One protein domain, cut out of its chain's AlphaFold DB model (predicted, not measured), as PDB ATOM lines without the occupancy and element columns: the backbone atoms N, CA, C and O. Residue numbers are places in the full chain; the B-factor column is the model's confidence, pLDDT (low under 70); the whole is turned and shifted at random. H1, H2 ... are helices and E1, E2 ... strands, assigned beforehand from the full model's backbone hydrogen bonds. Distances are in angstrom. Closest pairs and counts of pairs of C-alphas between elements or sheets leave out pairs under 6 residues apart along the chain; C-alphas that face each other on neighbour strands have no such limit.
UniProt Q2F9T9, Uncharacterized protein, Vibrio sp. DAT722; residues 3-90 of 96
ATOM      1  N   PHE A   3      42.034  25.666  46.398       97.25
ATOM      2  CA  PHE A   3      42.260  24.784  45.256       97.25
ATOM      3  C   PHE A   3      43.721  24.374  45.243       97.25
ATOM      4  O   PHE A   3      44.606  25.225  45.168       97.25
ATOM      5  N   ILE A   4      43.976  23.076  45.344       96.31
ATOM      6  CA  ILE A   4      45.318  22.541  45.552       96.31
ATOM      7  C   ILE A   4      45.653  21.560  44.443       96.31
ATOM      8  O   ILE A   4      44.875  20.661  44.139       96.31
ATOM      9  N   LYS A   5      46.848  21.695  43.875       95.25
ATOM     10  CA  LYS A   5      47.504  20.649  43.100       95.25
ATOM     11  C   LYS A   5      48.479  19.903  44.004       95.25
ATOM     12  O   LYS A   5      49.439  20.495  44.488       95.25
ATOM     13  N   TYR A   6      48.262  18.609  44.163       92.12
ATOM     14  CA  TYR A   6      49.149  17.691  44.859       92.12
ATOM     15  C   TYR A   6      49.991  16.886  43.864       92.12
ATOM     16  O   TYR A   6      49.511  16.463  42.808       92.12
ATOM     17  N   LEU A   7      51.260  16.679  44.202       90.19
ATOM     18  CA  LEU A   7      52.211  15.868  43.450       90.19
ATOM     19  C   LEU A   7      52.925  14.924  44.414       90.19
ATOM     20  O   LEU A   7      53.678  15.394  45.264       90.19
ATOM     21  N   SER A   8      52.805  13.606  44.239       84.31
ATOM     22  CA  SER A   8      53.495  12.626  45.102       84.31
ATOM     23  C   SER A   8      55.006  12.491  44.824       84.31
ATOM     24  O   SER A   8      55.651  11.504  45.184       84.31
ATOM     25  N   LYS A   9      55.619  13.487  44.173       75.25
ATOM     26  CA  LYS A   9      57.039  13.472  43.813       75.25
ATOM     27  C   LYS A   9      57.913  13.673  45.051       75.25
ATOM     28  O   LYS A   9      57.774  14.669  45.749       75.25
ATOM     29  N   GLY A  10      58.873  12.771  45.265       67.06
ATOM     30  CA  GLY A  10      59.788  12.841  46.413       67.06
ATOM     31  C   GLY A  10      59.200  12.297  47.719       67.06
ATOM     32  O   GLY A  10      59.844  12.397  48.758       67.06
ATOM     33  N   ASN A  11      58.013  11.692  47.651       66.56
ATOM     34  CA  ASN A  11      57.415  10.919  48.728       66.56
ATOM     35  C   ASN A  11      58.393   9.854  49.265       66.56
ATOM     36  O   ASN A  11      58.903   9.019  48.514       66.56
ATOM     37  N   SER A  12      58.616   9.874  50.580       60.78
ATOM     38  CA  SER A  12      59.511   8.952  51.295       60.78
ATOM     39  C   SER A  12      58.782   7.858  52.085       60.78
ATOM     40  O   SER A  12      59.424   6.982  52.661       60.78
ATOM     41  N   VAL A  13      57.446   7.877  52.091       64.62
ATOM     42  CA  VAL A  13      56.587   7.014  52.917       64.62
ATOM     43  C   VAL A  13      55.951   5.847  52.147       64.62
ATOM     44  O   VAL A  13      55.101   5.144  52.682       64.62
ATOM     45  N   GLY A  14      56.362   5.604  50.897       59.66
ATOM     46  CA  GLY A  14      55.963   4.409  50.137       59.66
ATOM     47  C   GLY A  14      54.578   4.459  49.479       59.66
ATOM     48  O   GLY A  14      54.107   3.426  49.015       59.66
ATOM     49  N   LEU A  15      53.929   5.627  49.416       64.94
ATOM     50  CA  LEU A  15      52.738   5.834  48.567       64.94
ATOM     51  C   LEU A  15      53.076   5.765  47.061       64.94
ATOM     52  O   LEU A  15      54.237   5.901  46.666       64.94
ATOM     53  N   ASP A  16      52.044   5.608  46.230       65.81
ATOM     54  CA  ASP A  16      52.152   5.594  44.769       65.81
ATOM     55  C   ASP A  16      52.933   6.812  44.235       65.81
ATOM     56  O   ASP A  16      52.662   7.973  44.574       65.81
ATOM     57  N   GLN A  17      53.930   6.543  43.391       67.56
ATOM     58  CA  GLN A  17      54.779   7.568  42.783       67.56
ATOM     59  C   GLN A  17      54.119   8.174  41.543       67.56
ATOM     60  O   GLN A  17      53.344   7.518  40.847       67.56
ATOM     61  N   ASP A  18      54.447   9.438  41.275       76.00
ATOM     62  CA  ASP A  18      53.988  10.194  40.104       76.00
ATOM     63  C   ASP A  18      52.460  10.339  39.989       76.00
ATOM     64  O   ASP A  18      51.925  10.566  38.901       76.00
ATOM     65  N   ILE A  19      51.752  10.274  41.120       82.06
ATOM     66  CA  ILE A  19      50.351  10.677  41.188       82.06
ATOM     67  C   ILE A  19      50.281  12.196  41.222       82.06
ATOM     68  O   ILE A  19      50.965  12.872  42.000       82.06
ATOM     69  N   GLN A  20      49.401  12.726  40.382       91.56
ATOM     70  CA  GLN A  20      49.033  14.127  40.395       91.56
ATOM     71  C   GLN A  20      47.550  14.249  40.719       91.56
ATOM     72  O   GLN A  20      46.712  13.804  39.934       91.56
ATOM     73  N   SER A  21      47.237  14.907  41.831       92.38
ATOM     74  CA  SER A  21      45.857  15.132  42.255       92.38
ATOM     75  C   SER A  21      45.521  16.617  42.289       92.38
ATOM     76  O   SER A  21      46.396  17.466  42.455       92.38
ATOM     77  N   TYR A  22      44.248  16.937  42.109       95.00
ATOM     78  CA  TYR A  22      43.708  18.282  42.230       95.00
ATOM     79  C   TYR A  22      42.526  18.235  43.176       95.00
ATOM     80  O   TYR A  22      41.612  17.442  42.960       95.00
ATOM     81  N   TRP A  23      42.528  19.098  44.181       94.81
ATOM     82  CA  TRP A  23      41.504  19.131  45.213       94.81
ATOM     83  C   TRP A  23      40.847  20.498  45.268       94.81
ATOM     84  O   TRP A  23      41.532  21.522  45.292       94.81
ATOM     85  N   GLU A  24      39.524  20.492  45.328       95.50
ATOM     86  CA  GLU A  24      38.753  21.581  45.907       95.50
ATOM     87  C   GLU A  24      38.519  21.254  47.378       95.50
ATOM     88  O   GLU A  24      37.985  20.194  47.702       95.50
ATOM     89  N   ILE A  25      38.937  22.160  48.254       94.00
ATOM     90  CA  ILE A  25      38.813  22.027  49.700       94.00
ATOM     91  C   ILE A  25      37.850  23.110  50.185       94.00
ATOM     92  O   ILE A  25      38.056  24.306  49.930       94.00
ATOM     93  N   ASN A  26      36.786  22.696  50.865       93.06
ATOM     94  CA  ASN A  26      35.793  23.607  51.422       93.06
ATOM     95  C   ASN A  26      36.357  24.392  52.627       93.06
ATOM     96  O   ASN A  26      37.488  24.178  53.065       93.06
ATOM     97  N   ASP A  27      35.582  25.336  53.160       92.06
ATOM     98  CA  ASP A  27      36.038  26.198  54.265       92.06
ATOM     99  C   ASP A  27      36.223  25.450  55.597       92.06
ATOM    100  O   ASP A  27      36.881  25.955  56.504       92.06
ATOM    101  N   GLU A  28      35.693  24.231  55.700       91.06
ATOM    102  CA  GLU A  28      35.863  23.332  56.846       91.06
ATOM    103  C   GLU A  28      37.096  22.420  56.702       91.06
ATOM    104  O   GLU A  28      37.455  21.704  57.636       91.06
ATOM    105  N   GLY A  29      37.775  22.465  55.550       90.06
ATOM    106  CA  GLY A  29      38.972  21.682  55.262       90.06
ATOM    107  C   GLY A  29      38.707  20.301  54.657       90.06
ATOM    108  O   GLY A  29      39.653  19.530  54.504       90.06
ATOM    109  N   TYR A  30      37.468  19.976  54.282       90.06
ATOM    110  CA  TYR A  30      37.140  18.725  53.591       90.06
ATOM    111  C   TYR A  30      37.264  18.866  52.074       90.06
ATOM    112  O   TYR A  30      36.945  19.914  51.506       90.06
ATOM    113  N   VAL A  31      37.700  17.796  51.408       90.62
ATOM    114  CA  VAL A  31      37.777  17.742  49.943       90.62
ATOM    115  C   VAL A  31      36.377  17.519  49.364       90.62
ATOM    116  O   VAL A  31      35.811  16.445  49.532       90.62
ATOM    117  N   SER A  32      35.838  18.509  48.651       91.00
ATOM    118  CA  SER A  32      34.513  18.446  48.007       91.00
ATOM    119  C   SER A  32      34.572  17.917  46.571       91.00
ATOM    120  O   SER A  32      33.617  17.309  46.079       91.00
ATOM    121  N   ARG A  33      35.694  18.145  45.875       92.62
ATOM    122  CA  ARG A  33      35.974  17.607  44.535       92.62
ATOM    123  C   ARG A  33      37.427  17.181  44.424       92.62
ATOM    124  O   ARG A  33      38.326  17.906  44.844       92.62
ATOM    125  N   SER A  34      37.656  16.035  43.795       92.19
ATOM    126  CA  SER A  34      38.990  15.488  43.564       92.19
ATOM    127  C   SER A  34      39.151  15.067  42.108       92.19
ATOM    128  O   SER A  34      38.254  14.462  41.520       92.19
ATOM    129  N   ILE A  35      40.297  15.388  41.517       92.50
ATOM    130  CA  ILE A  35      40.734  14.865  40.223       92.50
ATOM    131  C   ILE A  35      42.049  14.149  40.458       92.50
ATOM    132  O   ILE A  35      42.981  14.763  40.965       92.50
ATOM    133  N   GLU A  36      42.167  12.906  40.026       91.06
ATOM    134  CA  GLU A  36      43.424  12.171  40.052       91.06
ATOM    135  C   GLU A  36      43.877  11.855  38.632       91.06
ATOM    136  O   GLU A  36      43.095  11.402  37.797       91.06
ATOM    137  N   ILE A  37      45.150  12.111  38.346       90.38
ATOM    138  CA  ILE A  37      45.790  11.741  37.091       90.38
ATOM    139  C   ILE A  37      46.759  10.605  37.378       90.38
ATOM    140  O   ILE A  37      47.759  10.787  38.076       90.38
ATOM    141  N   LYS A  38      46.454   9.437  36.812       85.62
ATOM    142  CA  LYS A  38      47.303   8.250  36.894       85.62
ATOM    143  C   LYS A  38      48.509   8.374  35.946       85.62
ATOM    144  O   LYS A  38      48.426   9.092  34.945       85.62
ATOM    145  N   PRO A  39      49.606   7.627  36.176       83.38
ATOM    146  CA  PRO A  39      50.788   7.659  35.305       83.38
ATOM    147  C   PRO A  39      50.513   7.317  33.829       83.38
ATOM    148  O   PRO A  39      51.221   7.782  32.940       83.38
ATOM    149  N   ASN A  40      49.470   6.529  33.549       84.69
ATOM    150  CA  ASN A  40      49.037   6.187  32.188       84.69
ATOM    151  C   ASN A  40      48.208   7.296  31.499       84.69
ATOM    152  O   ASN A  40      47.813   7.134  30.347       84.69
ATOM    153  N   GLY A  41      47.946   8.410  32.189       85.69
ATOM    154  CA  GLY A  41      47.163   9.538  31.690       85.69
ATOM    155  C   GLY A  41      45.660   9.453  31.961       85.69
ATOM    156  O   GLY A  41      44.952  10.402  31.609       85.69
ATOM    157  N   ASP A  42      45.178   8.379  32.597       88.38
ATOM    158  CA  ASP A  42      43.779   8.279  33.007       88.38
ATOM    159  C   ASP A  42      43.426   9.381  34.001       88.38
ATOM    160  O   ASP A  42      44.185   9.686  34.924       88.38
ATOM    161  N   VAL A  43      42.249   9.970  33.793       90.06
ATOM    162  CA  VAL A  43      41.706  11.024  34.648       90.06
ATOM    163  C   VAL A  43      40.548  10.437  35.427       90.06
ATOM    164  O   VAL A  43      39.534  10.062  34.840       90.06
ATOM    165  N   LEU A  44      40.684  10.383  36.742       88.50
ATOM    166  CA  LEU A  44      39.626   9.969  37.648       88.50
ATOM    167  C   LEU A  44      39.051  11.204  38.330       88.50
ATOM    168  O   LEU A  44      39.805  12.101  38.705       88.50
ATOM    169  N   LYS A  45      37.729  11.282  38.463       89.69
ATOM    170  CA  LYS A  45      37.057  12.389  39.148       89.69
ATOM    171  C   LYS A  45      36.096  11.897  40.208       89.69
ATOM    172  O   LYS A  45      35.361  10.945  39.968       89.69
ATOM    173  N   TYR A  46      36.063  12.622  41.314       87.31
ATOM    174  CA  TYR A  46      35.247  12.329  42.483       87.31
ATOM    175  C   TYR A  46      34.626  13.625  43.003       87.31
ATOM    176  O   TYR A  46      35.225  14.702  42.892       87.31
ATOM    177  N   SER A  47      33.408  13.532  43.515       86.19
ATOM    178  CA  SER A  47      32.670  14.629  44.131       86.19
ATOM    179  C   SER A  47      31.532  14.054  44.952       86.19
ATOM    180  O   SER A  47      30.993  13.015  44.588       86.19
ATOM    181  N   GLU A  48      31.064  14.782  45.966       72.81
ATOM    182  CA  GLU A  48      29.984  14.330  46.864       72.81
ATOM    183  C   GLU A  48      28.709  13.821  46.145       72.81
ATOM    184  O   GLU A  48      27.914  13.084  46.721       72.81
ATOM    185  N   ASN A  49      28.517  14.180  44.871       66.50
ATOM    186  CA  ASN A  49      27.405  13.739  44.025       66.50
ATOM    187  C   ASN A  49      27.695  12.474  43.179       66.50
ATOM    188  O   ASN A  49      26.839  12.059  42.395       66.50
ATOM    189  N   HIS A  50      28.883  11.871  43.271       59.66
ATOM    190  CA  HIS A  50      29.312  10.718  42.478       59.66
ATOM    191  C   HIS A  50      29.038   9.405  43.236       59.66
ATOM    192  O   HIS A  50      29.524   9.202  44.341       59.66
ATOM    193  N   LEU A  51      28.315   8.449  42.631       54.16
ATOM    194  CA  LEU A  51      27.972   7.153  43.260       54.16
ATOM    195  C   LEU A  51      29.197   6.364  43.765       54.16
ATOM    196  O   LEU A  51      29.110   5.662  44.772       54.16
ATOM    197  N   ALA A  52      30.334   6.489  43.078       53.03
ATOM    198  CA  ALA A  52      31.623   5.922  43.496       53.03
ATOM    199  C   ALA A  52      32.125   6.413  44.873       53.03
ATOM    200  O   ALA A  52      32.892   5.699  45.515       53.03
ATOM    201  N   ASP A  53      31.657   7.559  45.367       52.28
ATOM    202  CA  ASP A  53      32.102   8.119  46.650       52.28
ATOM    203  C   ASP A  53      31.447   7.413  47.844       52.28
ATOM    204  O   ASP A  53      31.988   7.430  48.947       52.28
ATOM    205  N   SER A  54      30.386   6.632  47.597       50.91
ATOM    206  CA  SER A  54      29.868   5.629  48.545       50.91
ATOM    207  C   SER A  54      30.927   4.590  48.953       50.91
ATOM    208  O   SER A  54      30.713   3.846  49.908       50.91
ATOM    209  N   TYR A  55      32.044   4.510  48.216       54.47
ATOM    210  CA  TYR A  55      33.159   3.594  48.457       54.47
ATOM    211  C   TYR A  55      34.433   4.293  48.979       54.47
ATOM    212  O   TYR A  55      35.493   3.671  48.958       54.47
ATOM    213  N   GLY A  56      34.359   5.557  49.429       59.53
ATOM    214  CA  GLY A  56      35.484   6.242  50.094       59.53
ATOM    215  C   GLY A  56      36.608   6.704  49.156       59.53
ATOM    216  O   GLY A  56      37.782   6.566  49.477       59.53
ATOM    217  N   GLN A  57      36.266   7.195  47.960       71.06
ATOM    218  CA  GLN A  57      37.252   7.645  46.960       71.06
ATOM    219  C   GLN A  57      37.696   9.111  47.130       71.06
ATOM    220  O   GLN A  57      38.711   9.516  46.560       71.06
ATOM    221  N   LEU A  58      36.968   9.910  47.916       77.50
ATOM    222  CA  LEU A  58      37.451  11.218  48.355       77.50
ATOM    223  C   LEU A  58      38.450  11.044  49.505       77.50
ATOM    224  O   LEU A  58      38.241  10.176  50.353       77.50
ATOM    225  N   PRO A  59      39.512  11.870  49.572       76.88
ATOM    226  CA  PRO A  59      40.387  11.902  50.734       76.88
ATOM    227  C   PRO A  59      39.580  12.093  52.023       76.88
ATOM    228  O   PRO A  59      38.815  13.049  52.149       76.88
ATOM    229  N   GLU A  60      39.753  11.176  52.973       76.56
ATOM    230  CA  GLU A  60      39.087  11.247  54.270       76.56
ATOM    231  C   GLU A  60      39.823  12.201  55.221       76.56
ATOM    232  O   GLU A  60      41.055  12.248  55.265       76.56
ATOM    233  N   GLY A  61      39.053  12.919  56.039       82.19
ATOM    234  CA  GLY A  61      39.574  13.811  57.072       82.19
ATOM    235  C   GLY A  61      39.774  15.261  56.625       82.19
ATOM    236  O   GLY A  61      39.531  15.640  55.481       82.19
ATOM    237  N   ILE A  62      40.182  16.090  57.585       87.81
ATOM    238  CA  ILE A  62      40.403  17.526  57.394       87.81
ATOM    239  C   ILE A  62      41.821  17.748  56.871       87.81
ATOM    240  O   ILE A  62      42.797  17.359  57.513       87.81
ATOM    241  N   ILE A  63      41.934  18.443  55.742       89.19
ATOM    242  CA  ILE A  63      43.202  18.921  55.203       89.19
ATOM    243  C   ILE A  63      43.536  20.264  55.855       89.19
ATOM    244  O   ILE A  63      42.964  21.306  55.530       89.19
ATOM    245  N   SER A  64      44.478  20.239  56.796       90.06
ATOM    246  CA  SER A  64      44.981  21.442  57.464       90.06
ATOM    247  C   SER A  64      46.125  22.103  56.685       90.06
ATOM    248  O   SER A  64      46.789  21.472  55.862       90.06
ATOM    249  N   ASP A  65      46.445  23.357  57.015       88.38
ATOM    250  CA  ASP A  65      47.626  24.047  56.467       88.38
ATOM    251  C   ASP A  65      48.948  23.344  56.822       88.38
ATOM    252  O   ASP A  65      49.919  23.406  56.064       88.38
ATOM    253  N   GLY A  66      48.980  22.614  57.943       89.06
ATOM    254  CA  GLY A  66      50.097  21.739  58.294       89.06
ATOM    255  C   GLY A  66      50.262  20.595  57.294       89.06
ATOM    256  O   GLY A  66      51.375  20.323  56.861       89.06
ATOM    257  N   ASN A  67      49.160  19.980  56.853       88.31
ATOM    258  CA  ASN A  67      49.207  18.929  55.834       88.31
ATOM    259  C   ASN A  67      49.676  19.473  54.479       88.31
ATOM    260  O   ASN A  67      50.463  18.826  53.801       88.31
ATOM    261  N   LEU A  68      49.223  20.672  54.097       88.44
ATOM    262  CA  LEU A  68      49.593  21.298  52.823       88.44
ATOM    263  C   LEU A  68      51.059  21.759  52.774       88.44
ATOM    264  O   LEU A  68      51.622  21.890  51.690       88.44
ATOM    265  N   SER A  69      51.677  22.021  53.927       88.44
ATOM    266  CA  SER A  69      53.081  22.446  54.025       88.44
ATOM    267  C   SER A  69      54.061  21.295  54.287       88.44
ATOM    268  O   SER A  69      55.275  21.486  54.159       88.44
ATOM    269  N   ASP A  70      53.558  20.105  54.620       85.50
ATOM    270  CA  ASP A  70      54.369  18.916  54.854       85.50
ATOM    271  C   ASP A  70      54.813  18.274  53.533       85.50
ATOM    272  O   ASP A  70      54.037  17.637  52.819       85.50
ATOM    273  N   ASN A  71      56.105  18.411  53.229       82.50
ATOM    274  CA  ASN A  71      56.689  17.874  52.004       82.50
ATOM    275  C   ASN A  71      57.135  16.402  52.106       82.50
ATOM    276  O   ASN A  71      57.737  15.879  51.168       82.50
ATOM    277  N   SER A  72      56.887  15.719  53.230       81.75
ATOM    278  CA  SER A  72      57.276  14.309  53.406       81.75
ATOM    279  C   SER A  72      56.447  13.342  52.546       81.75
ATOM    280  O   SER A  72      56.952  12.284  52.146       81.75
ATOM    281  N   PHE A  73      55.213  13.739  52.211       75.94
ATOM    282  CA  PHE A  73      54.255  12.975  51.406       75.94
ATOM    283  C   PHE A  73      54.232  13.386  49.925       75.94
ATOM    284  O   PHE A  73      53.828  12.599  49.077       75.94
ATOM    285  N   GLY A  74      54.686  14.593  49.591       85.56
ATOM    286  CA  GLY A  74      54.633  15.155  48.241       85.56
ATOM    287  C   GLY A  74      54.711  16.677  48.286       85.56
ATOM    288  O   GLY A  74      55.070  17.237  49.311       85.56
ATOM    289  N   SER A  75      54.368  17.366  47.202       89.50
ATOM    290  CA  SER A  75      54.262  18.828  47.196       89.50
ATOM    291  C   SER A  75      52.842  19.285  46.894       89.50
ATOM    292  O   SER A  75      52.188  18.775  45.983       89.50
ATOM    293  N   CYS A  76      52.376  20.270  47.662       92.38
ATOM    294  CA  CYS A  76      51.108  20.949  47.432       92.38
ATOM    295  C   CYS A  76      51.369  22.342  46.857       92.38
ATOM    296  O   CYS A  76      52.206  23.095  47.352       92.38
ATOM    297  N   ILE A  77      50.647  22.683  45.797       94.31
ATOM    298  CA  ILE A  77      50.735  23.972  45.118       94.31
ATOM    299  C   ILE A  77      49.328  24.552  45.073       94.31
ATOM    300  O   ILE A  77      48.423  23.937  44.510       94.31
ATOM    301  N   GLU A  78      49.147  25.729  45.663       95.81
ATOM    302  CA  GLU A  78      47.882  26.450  45.576       95.81
ATOM    303  C   GLU A  78      47.645  26.962  44.152       95.81
ATOM    304  O   GLU A  78      48.574  27.356  43.441       95.81
ATOM    305  N   MET A  79      46.387  26.929  43.728       96.75
ATOM    306  CA  MET A  79      45.954  27.377  42.416       96.75
ATOM    307  C   MET A  79      44.651  28.161  42.490       96.75
ATOM    308  O   MET A  79      43.977  28.223  43.515       96.75
ATOM    309  N   THR A  80      44.288  28.770  41.369       97.31
ATOM    310  CA  THR A  80      43.015  29.469  41.234       97.31
ATOM    311  C   THR A  80      41.880  28.496  40.917       97.31
ATOM    312  O   THR A  80      42.069  27.492  40.228       97.31
ATOM    313  N   GLU A  81      40.661  28.856  41.316       96.62
ATOM    314  CA  GLU A  81      39.429  28.164  40.908       96.62
ATOM    315  C   GLU A  81      39.364  27.971  39.387       96.62
ATOM    316  O   GLU A  81      39.069  26.892  38.883       96.62
ATOM    317  N   LYS A  82      39.730  29.007  38.622       97.19
ATOM    318  CA  LYS A  82      39.726  28.964  37.155       97.19
ATOM    319  C   LYS A  82      40.674  27.901  36.592       97.19
ATOM    320  O   LYS A  82      40.400  27.343  35.530       97.19
ATOM    321  N   GLU A  83      41.811  27.659  37.235       96.38
ATOM    322  CA  GLU A  83      42.742  26.600  36.832       96.38
ATOM    323  C   GLU A  83      42.197  25.222  37.187       96.38
ATOM    324  O   GLU A  83      42.270  24.317  36.353       96.38
ATOM    325  N   PHE A  84      41.593  25.089  38.368       96.50
ATOM    326  CA  PHE A  84      40.914  23.864  38.770       96.50
ATOM    327  C   PHE A  84      39.779  23.507  37.802       96.50
ATOM    328  O   PHE A  84      39.739  22.395  37.282       96.50
ATOM    329  N   GLU A  85      38.915  24.463  37.453       96.38
ATOM    330  CA  GLU A  85      37.790  24.242  36.539       96.38
ATOM    331  C   GLU A  85      38.228  23.801  35.140       96.38
ATOM    332  O   GLU A  85      37.607  22.933  34.523       96.38
ATOM    333  N   LYS A  86      39.354  24.322  34.638       95.38
ATOM    334  CA  LYS A  86      39.935  23.832  33.376       95.38
ATOM    335  C   LYS A  86      40.299  22.350  33.456       95.38
ATOM    336  O   LYS A  86      40.121  21.624  32.479       95.38
ATOM    337  N   MET A  87      40.804  21.892  34.600       93.25
ATOM    338  CA  MET A  87      41.095  20.475  34.824       93.25
ATOM    339  C   MET A  87      39.805  19.669  34.985       93.25
ATOM    340  O   MET A  87      39.680  18.589  34.404       93.25
ATOM    341  N   TRP A  88      38.822  20.221  35.696       92.81
ATOM    342  CA  TRP A  88      37.512  19.616  35.912       92.81
ATOM    343  C   TRP A  88      36.712  19.431  34.617       92.81
ATOM    344  O   TRP A  88      35.863  18.552  34.545       92.81
ATOM    345  N   GLN A  89      36.999  20.172  33.549       92.75
ATOM    346  CA  GLN A  89      36.349  19.989  32.244       92.75
ATOM    347  C   GLN A  89      36.913  18.825  31.408       92.75
ATOM    348  O   GLN A  89      36.309  18.444  30.406       92.75
ATOM    349  N   ARG A  90      38.046  18.219  31.795       90.62
ATOM    350  CA  ARG A  90      38.641  17.085  31.055       90.62
ATOM    351  C   ARG A  90      37.739  15.852  31.084       90.62
ATOM    352  O   ARG A  90      37.037  15.634  32.058       90.62
TER     353      ARG A  90
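Overview. This is residues 3 to 90 of the 96 residues of an uncharacterized protein of Vibrio sp. DAT722 (UniProt Q2F9T9). A twisted wall of five strands makes the body, with H3 folded back slantwise over one face and the stretch of residues 56 to 64 passing on the other side. The short helices H1 and H2 only graze the sheet, H1 near E4 at one edge and H2 near E5 at the other, while residues 8 to 19 make a long loop between E1 and E2. The printed part has 88 residues, with three named helices and five named strands, along the chain E1 E2 E3 E4 H1 H2 E5 H3; the class is mixed, helices and strands. The sheet, in the order E4 E3 E2 E1 E5, is antiparallel throughout. The whole is compact and rounded, with a radius of gyration of the C-alphas of 12.6 A and spans of 33 by 32 by 28 A.

Arrangement. Start with E1, residues 3 to 7, E2, residues 20 to 25, E3, residues 31 to 37, and E4, residues 43 to 47: they form a meander, each strand the antiparallel neighbour of the one before, in three hairpins. Look for N 6 and O 21 at 2.8 A between E1 and E2, N 35 and O 22 at 2.8 A between E2 and E3, and N 36 and O 44 at 2.8 A between E3 and E4. On the other side of E1 is the edge strand E5, residues 75 to 79, with N 5 and O 77 at 2.8 A. H3, residues 81 to 88, is on the sheet at a height over the sheet of 8.7 A, only just over E2 and E1, with 3 of its C-alphas falling on each; on the local plane it runs slantwise to the strands, at 55 degrees to E1. The closest C-alphas of E1 and H3 are those of Phe 3 and Glu 81, 6.2 A apart. H2, residues 65 to 69, only grazes the sheet; its closest C-alpha pair with E5 is Leu 68 and Cys 76, 5.6 A. H1, residues 51 to 55, also only grazes it, and is apart from H2 and H3. In H2 and H3 every O i to N i+4 pair is within hydrogen-bond range; in H1 0 of 1 is, beside 2 of 2 O i to N i+3 pairs.

Along the chain. Find C-alpha 3 at (42.260, 24.784, 45.256), where E1 begins its 13.5 A. E2 covers 15.9 A, E3 16.3 A, E4 13.6 A and E5 12.8 A. H3 runs 10.1 A to C-alpha 88 at (37.512, 19.616, 35.912).

Size, cuts and confidence. The C-alphas of Ser 12 and Asn 49, 33.3 A apart, are the two farthest apart. The printed part has no cut; the link E1 to E2 is long. Mean pLDDT of the printed part is 83.8, with residues 10 to 17 and 49 to 56 under 70.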